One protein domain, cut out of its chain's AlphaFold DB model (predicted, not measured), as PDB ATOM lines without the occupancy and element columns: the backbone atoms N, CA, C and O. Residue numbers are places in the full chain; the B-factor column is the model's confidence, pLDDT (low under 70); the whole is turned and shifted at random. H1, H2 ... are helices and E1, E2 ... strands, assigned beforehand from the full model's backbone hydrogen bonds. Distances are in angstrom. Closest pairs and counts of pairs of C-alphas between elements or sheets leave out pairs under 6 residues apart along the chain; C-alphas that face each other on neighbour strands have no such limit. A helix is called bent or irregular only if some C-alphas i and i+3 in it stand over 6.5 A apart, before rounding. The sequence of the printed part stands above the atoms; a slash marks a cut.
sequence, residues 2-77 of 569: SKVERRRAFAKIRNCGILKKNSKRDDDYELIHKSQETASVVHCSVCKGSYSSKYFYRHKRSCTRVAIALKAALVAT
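AT A GLANCE: This is residues 2 to 77 of the 569 residues of an uncharacterized protein of Capitella teleta (UniProt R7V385). A small hairpin, E1 and E2, forms the core between the long helix H1 on one side and H2 on the other, with short H3 at the last residues of H1. Residues 2 to 7 stick out. The printed part has 76 residues, in the order H1, E1, E2, H2, H3, mostly helix with an antiparallel sheet; it is compact, with a radius of gyration of the C-alphas of 12.3 A, spanning 41 by 26 by 23 A.

IN THESE COORDINATES: H1, residues 3 to 22, starts at C-alpha 3 (-85.842, -26.568, -8.901) and is 28.5 A long. E1 is residues 41 to 44, E2 residues 50 to 52. H2, residues 53 to 62, is irregular: C-alphas 54 and 57 are 7.6 A apart. H3, residues 72 to 76, ends at C-alpha 76 (-114.102, -28.107, -5.773).

HOW THE PARTS SIT: In the hairpin, N 42 and O 51 are 2.9 A apart, within hydrogen-bond range. H1 touches H3 with residues 19 to 22 alone; the closest C-alphas, Asn 22 and Ala 72, are 5.7 A apart. H1 and H2 are apart. Every O i to N i+4 pair is within range in H1 and H3, but 1 of 6 in H2, beside 6 of 7 O i to N i+3 pairs.

THE WHOLE: The printed part has no cut. The H1 to E1 link, 18 residues, is long. Residues 25 to 39 and 64 have pLDDT under 70.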
ATOM      1  N   SER A   2     -86.512 -22.095 -10.946       79.75
ATOM      2  CA  SER A   2     -85.707 -22.850  -9.982       79.75
ATOM      3  C   SER A   2     -86.263 -24.270  -9.760       79.75
ATOM      4  O   SER A   2     -87.432 -24.569 -10.033       79.75
ATOM      5  N   LYS A   3     -85.431 -25.188  -9.248       80.81
ATOM      6  CA  LYS A   3     -85.842 -26.568  -8.901       80.81
ATOM      7  C   LYS A   3     -87.007 -26.582  -7.897       80.81
ATOM      8  O   LYS A   3     -87.876 -27.452  -7.958       80.81
ATOM      9  N   VAL A   4     -87.048 -25.593  -7.004       78.00
ATOM     10  CA  VAL A   4     -88.101 -25.413  -5.996       78.00
ATOM     11  C   VAL A   4     -89.420 -24.989  -6.643       78.00
ATOM     12  O   VAL A   4     -90.465 -25.562  -6.336       78.00
ATOM     13  N   GLU A   5     -89.384 -24.042  -7.580       75.81
ATOM     14  CA  GLU A   5     -90.570 -23.584  -8.317       75.81
ATOM     15  C   GLU A   5     -91.182 -24.698  -9.163       75.81
ATOM     16  O   GLU A   5     -92.396 -24.899  -9.129       75.81
ATOM     17  N   ARG A   6     -90.345 -25.490  -9.849       78.38
ATOM     18  CA  ARG A   6     -90.803 -26.660 -10.611       78.38
ATOM     19  C   ARG A   6     -91.506 -27.674  -9.709       78.38
ATOM     20  O   ARG A   6     -92.630 -28.075  -9.998       78.38
ATOM     21  N   ARG A   7     -90.904 -28.033  -8.568       79.25
ATOM     22  CA  ARG A   7     -91.528 -28.944  -7.587       79.25
ATOM     23  C   ARG A   7     -92.866 -28.412  -7.063       79.25
ATOM     24  O   ARG A   7     -93.813 -29.188  -6.934       79.25
ATOM     25  N   ARG A   8     -92.976 -27.105  -6.793       78.94
ATOM     26  CA  ARG A   8     -94.240 -26.473  -6.369       78.94
ATOM     27  C   ARG A   8     -95.307 -26.527  -7.466       78.94
ATOM     28  O   ARG A   8     -96.454 -26.852  -7.162       78.94
ATOM     29  N   ALA A   9     -94.940 -26.269  -8.721       78.94
ATOM     30  CA  ALA A   9     -95.853 -26.344  -9.861       78.94
ATOM     31  C   ALA A   9     -96.401 -27.769 -10.061       78.94
ATOM     32  O   ALA A   9     -97.619 -27.957 -10.088       78.94
ATOM     33  N   PHE A  10     -95.529 -28.785 -10.074       84.06
ATOM     34  CA  PHE A  10     -95.946 -30.192 -10.154       84.06
ATOM     35  C   PHE A  10     -96.830 -30.609  -8.974       84.06
ATOM     36  O   PHE A  10     -97.849 -31.275  -9.161       84.06
ATOM     37  N   ALA A  11     -96.494 -30.180  -7.752       81.88
ATOM     38  CA  ALA A  11     -97.318 -30.458  -6.582       81.88
ATOM     39  C   ALA A  11     -98.724 -29.850  -6.708       81.88
ATOM     40  O   ALA A  11     -99.693 -30.500  -6.319       81.88
ATOM     41  N   LYS A  12     -98.847 -28.645  -7.280       83.12
ATOM     42  CA  LYS A  12    -100.133 -27.979  -7.519       83.12
ATOM     43  C   LYS A  12    -100.978 -28.741  -8.543       83.12
ATOM     44  O   LYS A  12    -102.140 -29.016  -8.262       83.12
ATOM     45  N   ILE A  13    -100.388 -29.141  -9.673       84.25
ATOM     46  CA  ILE A  13    -101.065 -29.939 -10.711       84.25
ATOM     47  C   ILE A  13    -101.557 -31.266 -10.123       84.25
ATOM     48  O   ILE A  13    -102.740 -31.587 -10.222       84.25
ATOM     49  N   ARG A  14    -100.676 -31.988  -9.422       85.44
ATOM     50  CA  ARG A  14    -101.015 -33.249  -8.753       85.44
ATOM     51  C   ARG A  14    -102.149 -33.074  -7.743       85.44
ATOM     52  O   ARG A  14    -103.104 -33.840  -7.761       85.44
ATOM     53  N   ASN A  15    -102.067 -32.066  -6.874       86.94
ATOM     54  CA  ASN A  15    -103.110 -31.792  -5.882       86.94
ATOM     55  C   ASN A  15    -104.462 -31.493  -6.549       86.94
ATOM     56  O   ASN A  15    -105.483 -31.993  -6.089       86.94
ATOM     57  N   CYS A  16    -104.475 -30.725  -7.644       83.69
ATOM     58  CA  CYS A  16    -105.687 -30.469  -8.422       83.69
ATOM     59  C   CYS A  16    -106.263 -31.749  -9.046       83.69
ATOM     60  O   CYS A  16    -107.477 -31.929  -9.017       83.69
ATOM     61  N   GLY A  17    -105.419 -32.634  -9.585       82.81
ATOM     62  CA  GLY A  17    -105.855 -33.919 -10.144       82.81
ATOM     63  C   GLY A  17    -106.493 -34.826  -9.088       82.81
ATOM     64  O   GLY A  17    -107.609 -35.303  -9.277       82.81
ATOM     65  N   ILE A  18    -105.831 -34.976  -7.936       85.44
ATOM     66  CA  ILE A  18    -106.350 -35.750  -6.798       85.44
ATOM     67  C   ILE A  18    -107.674 -35.159  -6.305       85.44
ATOM     68  O   ILE A  18    -108.629 -35.894  -6.076       85.44
ATOM     69  N   LEU A  19    -107.753 -33.830  -6.173       83.81
ATOM     70  CA  LEU A  19    -108.982 -33.156  -5.768       83.81
ATOM     71  C   LEU A  19    -110.134 -33.441  -6.735       83.81
ATOM     72  O   LEU A  19    -111.205 -33.803  -6.268       83.81
ATOM     73  N   LYS A  20    -109.915 -33.311  -8.052       83.56
ATOM     74  CA  LYS A  20    -110.945 -33.573  -9.072       83.56
ATOM     75  C   LYS A  20    -111.489 -34.999  -9.003       83.56
ATOM     76  O   LYS A  20    -112.678 -35.195  -9.234       83.56
ATOM     77  N   LYS A  21    -110.635 -35.985  -8.712       81.94
ATOM     78  CA  LYS A  21    -111.076 -37.372  -8.530       81.94
ATOM     79  C   LYS A  21    -111.862 -37.524  -7.227       81.94
ATOM     80  O   LYS A  21    -113.007 -37.952  -7.257       81.94
ATOM     81  N   ASN A  22    -111.300 -37.073  -6.105       84.06
ATOM     82  CA  ASN A  22    -111.931 -37.197  -4.788       84.06
ATOM     83  C   ASN A  22    -113.235 -36.380  -4.652       84.06
ATOM     84  O   ASN A  22    -114.060 -36.683  -3.793       84.06
ATOM     85  N   SER A  23    -113.434 -35.327  -5.456       77.81
ATOM     86  CA  SER A  23    -114.660 -34.517  -5.451       77.81
ATOM     87  C   SER A  23    -115.836 -35.172  -6.168       77.81
ATOM     88  O   SER A  23    -116.965 -34.776  -5.912       77.81
ATOM     89  N   LYS A  24    -115.585 -36.129  -7.068       73.56
ATOM     90  CA  LYS A  24    -116.609 -36.738  -7.929       73.56
ATOM     91  C   LYS A  24    -117.373 -37.905  -7.293       73.56
ATOM     92  O   LYS A  24    -118.167 -38.479  -8.012       73.56
ATOM     93  N   ARG A  25    -117.123 -38.210  -6.004       60.62
ATOM     94  CA  ARG A  25    -117.759 -39.261  -5.175       60.62
ATOM     95  C   ARG A  25    -118.642 -40.221  -5.972       60.62
ATOM     96  O   ARG A  25    -119.811 -39.938  -6.202       60.62
ATOM     97  N   ASP A  26    -118.046 -41.338  -6.331       49.38
ATOM     98  CA  ASP A  26    -118.748 -42.494  -6.849       49.38
ATOM     99  C   ASP A  26    -118.461 -43.598  -5.822       49.38
ATOM    100  O   ASP A  26    -117.296 -43.781  -5.443       49.38
ATOM    101  N   ASP A  27    -119.513 -44.185  -5.244       47.94
ATOM    102  CA  ASP A  27    -119.427 -45.031  -4.038       47.94
ATOM    103  C   ASP A  27    -118.591 -46.312  -4.269       47.94
ATOM    104  O   ASP A  27    -118.150 -46.941  -3.309       47.94
ATOM    105  N   ASP A  28    -118.269 -46.616  -5.532       45.97
ATOM    106  CA  ASP A  28    -117.429 -47.732  -5.984       45.97
ATOM    107  C   ASP A  28    -115.911 -47.447  -6.034       45.97
ATOM    108  O   ASP A  28    -115.129 -48.325  -6.408       45.97
ATOM    109  N   TYR A  29    -115.436 -46.245  -5.669       53.19
ATOM    110  CA  TYR A  29    -114.008 -45.901  -5.791       53.19
ATOM    111  C   TYR A  29    -113.335 -45.445  -4.490       53.19
ATOM    112  O   TYR A  29    -113.747 -44.489  -3.828       53.19
ATOM    113  N   GLU A  30    -112.174 -46.040  -4.200       59.19
ATOM    114  CA  GLU A  30    -111.293 -45.601  -3.117       59.19
ATOM    115  C   GLU A  30    -110.775 -44.164  -3.334       59.19
ATOM    116  O   GLU A  30    -110.245 -43.794  -4.392       59.19
ATOM    117  N   LEU A  31    -110.883 -43.336  -2.288       64.88
ATOM    118  CA  LEU A  31    -110.328 -41.982  -2.271       64.88
ATOM    119  C   LEU A  31    -108.798 -42.024  -2.343       64.88
ATOM    120  O   LEU A  31    -108.140 -42.678  -1.532       64.88
ATOM    121  N   ILE A  32    -108.210 -41.215  -3.233       67.25
ATOM    122  CA  ILE A  32    -106.751 -41.095  -3.311       67.25
ATOM    123  C   ILE A  32    -106.242 -40.321  -2.091       67.25
ATOM    124  O   ILE A  32    -106.435 -39.102  -1.956       67.25
ATOM    125  N   HIS A  33    -105.521 -41.030  -1.232       65.94
ATOM    126  CA  HIS A  33    -104.847 -40.505  -0.054       65.94
ATOM    127  C   HIS A  33    -103.325 -40.510  -0.243       65.94
ATOM    128  O   HIS A  33    -102.761 -41.310  -0.982       65.94
ATOM    129  N   LYS A  34    -102.632 -39.578   0.423       63.00
ATOM    130  CA  LYS A  34    -101.156 -39.528   0.429       63.00
ATOM    131  C   LYS A  34    -100.522 -40.408   1.515       63.00
ATOM    132  O   LYS A  34     -99.301 -40.499   1.556       63.00
ATOM    133  N   SER A  35    -101.321 -40.994   2.406       56.81
ATOM    134  CA  SER A  35    -100.882 -41.791   3.561       56.81
ATOM    135  C   SER A  35    -101.752 -43.035   3.697       56.81
ATOM    136  O   SER A  35    -102.965 -42.864   3.708       56.81
ATOM    137  N   GLN A  36    -101.157 -44.220   3.863       55.59
ATOM    138  CA  GLN A  36    -101.805 -45.549   3.924       55.59
ATOM    139  C   GLN A  36    -102.757 -45.781   5.127       55.59
ATOM    140  O   GLN A  36    -103.007 -46.916   5.510       55.59
ATOM    141  N   GLU A  37    -103.265 -44.734   5.778       55.28
ATOM    142  CA  GLU A  37    -104.084 -44.867   6.988       55.28
ATOM    143  C   GLU A  37    -105.592 -44.787   6.712       55.28
ATOM    144  O   GLU A  37    -106.046 -44.007   5.878       55.28
ATOM    145  N   THR A  38    -106.365 -45.502   7.534       55.97
ATOM    146  CA  THR A  38    -107.836 -45.640   7.520       55.97
ATOM    147  C   THR A  38    -108.624 -44.380   7.923       55.97
ATOM    148  O   THR A  38    -109.849 -44.412   8.029       55.97
ATOM    149  N   ALA A  39    -107.954 -43.254   8.180       61.47
ATOM    150  CA  ALA A  39    -108.607 -42.018   8.609       61.47
ATOM    151  C   ALA A  39    -109.288 -41.279   7.441       61.47
ATOM    152  O   ALA A  39    -108.825 -41.310   6.301       61.47
ATOM    153  N   SER A  40    -110.360 -40.533   7.735       76.81
ATOM    154  CA  SER A  40    -111.097 -39.771   6.718       76.81
ATOM    155  C   SER A  40    -110.204 -38.760   5.982       76.81
ATOM    156  O   SER A  40    -109.448 -37.995   6.590       76.81
ATOM    157  N   VAL A  41    -110.298 -38.740   4.651       84.19
ATOM    158  CA  VAL A  41    -109.479 -37.868   3.799       84.19
ATOM    159  C   VAL A  41    -110.071 -36.460   3.747       84.19
ATOM    160  O   VAL A  41    -111.249 -36.270   3.440       84.19
ATOM    161  N   VAL A  42    -109.232 -35.452   3.987       86.06
ATOM    162  CA  VAL A  42    -109.570 -34.026   3.854       86.06
ATOM    163  C   VAL A  42    -108.622 -33.331   2.889       86.06
ATOM    164  O   VAL A  42    -107.470 -33.726   2.714       86.06
ATOM    165  N   HIS A  43    -109.096 -32.257   2.270       88.19
ATOM    166  CA  HIS A  43    -108.312 -31.406   1.392       88.19
ATOM    167  C   HIS A  43    -108.033 -30.051   2.040       88.19
ATOM    168  O   HIS A  43    -108.878 -29.476   2.721       88.19
ATOM    169  N   CYS A  44    -106.833 -29.521   1.814       86.94
ATOM    170  CA  CYS A  44    -106.485 -28.171   2.245       86.94
ATOM    171  C   CYS A  44    -107.158 -27.121   1.352       86.94
ATOM    172  O   CYS A  44    -106.974 -27.140   0.134       86.94
ATOM    173  N   SER A  45    -107.839 -26.150   1.962       84.62
ATOM    174  CA  SER A  45    -108.450 -25.000   1.277       84.62
ATOM    175  C   SER A  45    -107.474 -24.166   0.434       84.62
ATOM    176  O   SER A  45    -107.883 -23.532  -0.533       84.62
ATOM    177  N   VAL A  46    -106.183 -24.162   0.781       83.94
ATOM    178  CA  VAL A  46    -105.159 -23.315   0.149       83.94
ATOM    179  C   VAL A  46    -104.397 -24.081  -0.928       83.94
ATOM    180  O   VAL A  46    -104.352 -23.676  -2.088       83.94
ATOM    181  N   CYS A  47    -103.768 -25.199  -0.554       85.69
ATOM    182  CA  CYS A  47    -102.880 -25.938  -1.452       85.69
ATOM    183  C   CYS A  47    -103.590 -27.051  -2.238       85.69
ATOM    184  O   CYS A  47    -102.958 -27.689  -3.084       85.69
ATOM    185  N   LYS A  48    -104.875 -27.308  -1.944       86.50
ATOM    186  CA  LYS A  48    -105.718 -28.374  -2.518       86.50
ATOM    187  C   LYS A  48    -105.211 -29.803  -2.281       86.50
ATOM    188  O   LYS A  48    -105.789 -30.758  -2.794       86.50
ATOM    189  N   GLY A  49    -104.134 -29.972  -1.513       86.19
ATOM    190  CA  GLY A  49    -103.563 -31.280  -1.202       86.19
ATOM    191  C   GLY A  49    -104.491 -32.112  -0.324       86.19
ATOM    192  O   GLY A  49    -105.170 -31.550   0.530       86.19
ATOM    193  N   SER A  50    -104.495 -33.429  -0.540       87.19
ATOM    194  CA  SER A  50    -105.160 -34.407   0.321       87.19
ATOM    195  C   SER A  50    -104.287 -34.775   1.524       87.19
ATOM    196  O   SER A  50    -103.062 -34.882   1.402       87.19
ATOM    197  N   TYR A  51    -104.926 -34.952   2.677       85.81
ATOM    198  CA  TYR A  51    -104.312 -35.269   3.965       85.81
ATOM    199  C   TYR A  51    -105.259 -36.149   4.793       85.81
ATOM    200  O   TYR A  51    -106.476 -36.072   4.631       85.81
ATOM    201  N   SER A  52    -104.705 -36.929   5.722       83.56
ATOM    202  CA  SER A  52    -105.484 -37.550   6.800       83.56
ATOM    203  C   SER A  52    -106.054 -36.463   7.719       83.56
ATOM    204  O   SER A  52    -105.323 -35.555   8.139       83.56
ATOM    205  N   SER A  53    -107.348 -36.544   8.039       80.81
ATOM    206  CA  SER A  53    -108.022 -35.618   8.961       80.81
ATOM    207  C   SER A  53    -107.328 -35.552  10.324       80.81
ATOM    208  O   SER A  53    -107.116 -34.457  10.849       80.81
ATOM    209  N   LYS A  54    -106.863 -36.700  10.832       82.06
ATOM    210  CA  LYS A  54    -106.143 -36.844  12.107       82.06
ATOM    211  C   LYS A  54    -104.857 -36.015  12.169       82.06
ATOM    212  O   LYS A  54    -104.540 -35.441  13.207       82.06
ATOM    213  N   TYR A  55    -104.121 -35.909  11.061       82.31
ATOM    214  CA  TYR A  55    -102.820 -35.223  11.025       82.31
ATOM    215  C   TYR A  55    -102.825 -33.896  10.273       82.31
ATOM    216  O   TYR A  55    -101.766 -33.285  10.097       82.31
ATOM    217  N   PHE A  56    -103.991 -33.392   9.868       83.75
ATOM    218  CA  PHE A  56    -104.083 -32.119   9.155       83.75
ATOM    219  C   PHE A  56    -103.458 -30.951   9.939       83.75
ATOM    220  O   PHE A  56    -102.876 -30.040   9.346       83.75
ATOM    221  N   TYR A  57    -103.494 -30.997  11.277       82.25
ATOM    222  CA  TYR A  57    -102.855 -29.994  12.132       82.25
ATOM    223  C   TYR A  57    -101.346 -29.843  11.856       82.25
ATOM    224  O   TYR A  57    -100.822 -28.735  11.969       82.25
ATOM    225  N   ARG A  58    -100.652 -30.919  11.446       83.62
ATOM    226  CA  ARG A  58     -99.228 -30.876  11.070       83.62
ATOM    227  C   ARG A  58     -99.033 -30.065   9.794       83.62
ATOM    228  O   ARG A  58     -98.174 -29.192   9.751       83.62
ATOM    229  N   HIS A  59     -99.882 -30.286   8.788       83.62
ATOM    230  CA  HIS A  59     -99.864 -29.504   7.550       83.62
ATOM    231  C   HIS A  59    -100.177 -28.025   7.798       83.62
ATOM    232  O   HIS A  59     -99.545 -27.155   7.199       83.62
ATOM    233  N   LYS A  60    -101.119 -27.727   8.702       81.12
ATOM    234  CA  LYS A  60    -101.510 -26.349   9.031       81.12
ATOM    235  C   LYS A  60    -100.315 -25.488   9.466       81.12
ATOM    236  O   LYS A  60    -100.296 -24.307   9.144       81.12
ATOM    237  N   ARG A  61     -99.306 -26.082  10.118       79.25
ATOM    238  CA  ARG A  61     -98.074 -25.398  10.561       79.25
ATOM    239  C   ARG A  61     -97.124 -25.020   9.421       79.25
ATOM    240  O   ARG A  61     -96.345 -24.093   9.576       79.25
ATOM    241  N   SER A  62     -97.173 -25.730   8.294       79.19
ATOM    242  CA  SER A  62     -96.233 -25.555   7.177       79.19
ATOM    243  C   SER A  62     -96.889 -24.994   5.909       79.19
ATOM    244  O   SER A  62     -96.249 -24.919   4.859       79.19
ATOM    245  N   CYS A  63     -98.187 -24.687   5.952       81.06
ATOM    246  CA  CYS A  63     -98.926 -24.157   4.813       81.06
ATOM    247  C   CYS A  63     -98.750 -22.638   4.713       81.06
ATOM    248  O   CYS A  63     -98.715 -21.935   5.714       81.06
ATOM    249  N   THR A  64     -98.690 -22.119   3.488       67.88
ATOM    250  CA  THR A  64     -98.368 -20.710   3.200       67.88
ATOM    251  C   THR A  64     -99.432 -19.702   3.645       67.88
ATOM    252  O   THR A  64     -99.168 -18.505   3.647       67.88
ATOM    253  N   ARG A  65    -100.646 -20.158   3.976       72.69
ATOM    254  CA  ARG A  65    -101.787 -19.357   4.463       72.69
ATOM    255  C   ARG A  65    -102.600 -20.191   5.456       72.69
ATOM    256  O   ARG A  65    -102.351 -21.391   5.586       72.69
ATOM    257  N   VAL A  66    -103.602 -19.579   6.098       74.50
ATOM    258  CA  VAL A  66    -104.521 -20.234   7.049       74.50
ATOM    259  C   VAL A  66    -105.232 -21.420   6.385       74.50
ATOM    260  O   VAL A  66    -106.257 -21.278   5.720       74.50
ATOM    261  N   ALA A  67    -104.647 -22.607   6.542       80.69
ATOM    262  CA  ALA A  67    -105.144 -23.841   5.957       80.69
ATOM    263  C   ALA A  67    -106.363 -24.345   6.729       80.69
ATOM    264  O   ALA A  67    -106.330 -24.476   7.957       80.69
ATOM    265  N   ILE A  68    -107.419 -24.670   5.990       82.56
ATOM    266  CA  ILE A  68    -108.652 -25.246   6.520       82.56
ATOM    267  C   ILE A  68    -108.820 -26.631   5.909       82.56
ATOM    268  O   ILE A  68    -108.660 -26.799   4.699       82.56
ATOM    269  N   ALA A  69    -109.110 -27.614   6.760       85.00
ATOM    270  CA  ALA A  69    -109.484 -28.951   6.330       85.00
ATOM    271  C   ALA A  69    -110.916 -28.909   5.802       85.00
ATOM    272  O   ALA A  69    -111.845 -28.571   6.539       85.00
ATOM    273  N   LEU A  70    -111.076 -29.241   4.530       83.62
ATOM    274  CA  LEU A  70    -112.349 -29.232   3.829       83.62
ATOM    275  C   LEU A  70    -112.586 -30.584   3.164       83.62
ATOM    276  O   LEU A  70    -111.651 -31.296   2.790       83.62
ATOM    277  N   LYS A  71    -113.854 -30.922   2.961       83.31
ATOM    278  CA  LYS A  71    -114.233 -32.057   2.114       83.31
ATOM    279  C   LYS A  71    -113.863 -31.785   0.660       83.31
ATOM    280  O   LYS A  71    -113.950 -30.644   0.216       83.31
ATOM    281  N   ALA A  72    -113.507 -32.828  -0.090       80.75
ATOM    282  CA  ALA A  72    -113.107 -32.697  -1.493       80.75
ATOM    283  C   ALA A  72    -114.160 -31.951  -2.335       80.75
ATOM    284  O   ALA A  72    -113.817 -30.996  -3.027       80.75
ATOM    285  N   ALA A  73    -115.443 -32.306  -2.187       79.19
ATOM    286  CA  ALA A  73    -116.548 -31.614  -2.851       79.19
ATOM    287  C   ALA A  73    -116.552 -30.101  -2.560       79.19
ATOM    288  O   ALA A  73    -116.636 -29.305  -3.486       79.19
ATOM    289  N   LEU A  74    -116.345 -29.693  -1.301       80.94
ATOM    290  CA  LEU A  74    -116.342 -28.283  -0.890       80.94
ATOM    291  C   LEU A  74    -115.155 -27.490  -1.452       80.94
ATOM    292  O   LEU A  74    -115.315 -26.323  -1.794       80.94
ATOM    293  N   VAL A  75    -113.978 -28.109  -1.591       78.31
ATOM    294  CA  VAL A  75    -112.807 -27.457  -2.216       78.31
ATOM    295  C   VAL A  75    -112.975 -27.311  -3.731       78.31
ATOM    296  O   VAL A  75    -112.361 -26.432  -4.335       78.31
ATOM    297  N   ALA A  76    -113.783 -28.173  -4.352       73.06
ATOM    298  CA  ALA A  76    -114.102 -28.107  -5.773       73.06
ATOM    299  C   ALA A  76    -115.217 -27.097  -6.107       73.06
ATOM    300  O   ALA A  76    -115.416 -26.806  -7.284       73.06
ATOM    301  N   THR A  77    -115.920 -26.551  -5.107       76.19
ATOM    302  CA  THR A  77    -116.965 -25.542  -5.336       76.19
ATOM    303  C   THR A  77    -116.391 -24.188  -5.765       76.19
ATOM    304  O   THR A  77    -115.275 -23.825  -5.394       76.19
TER     305      THR A  77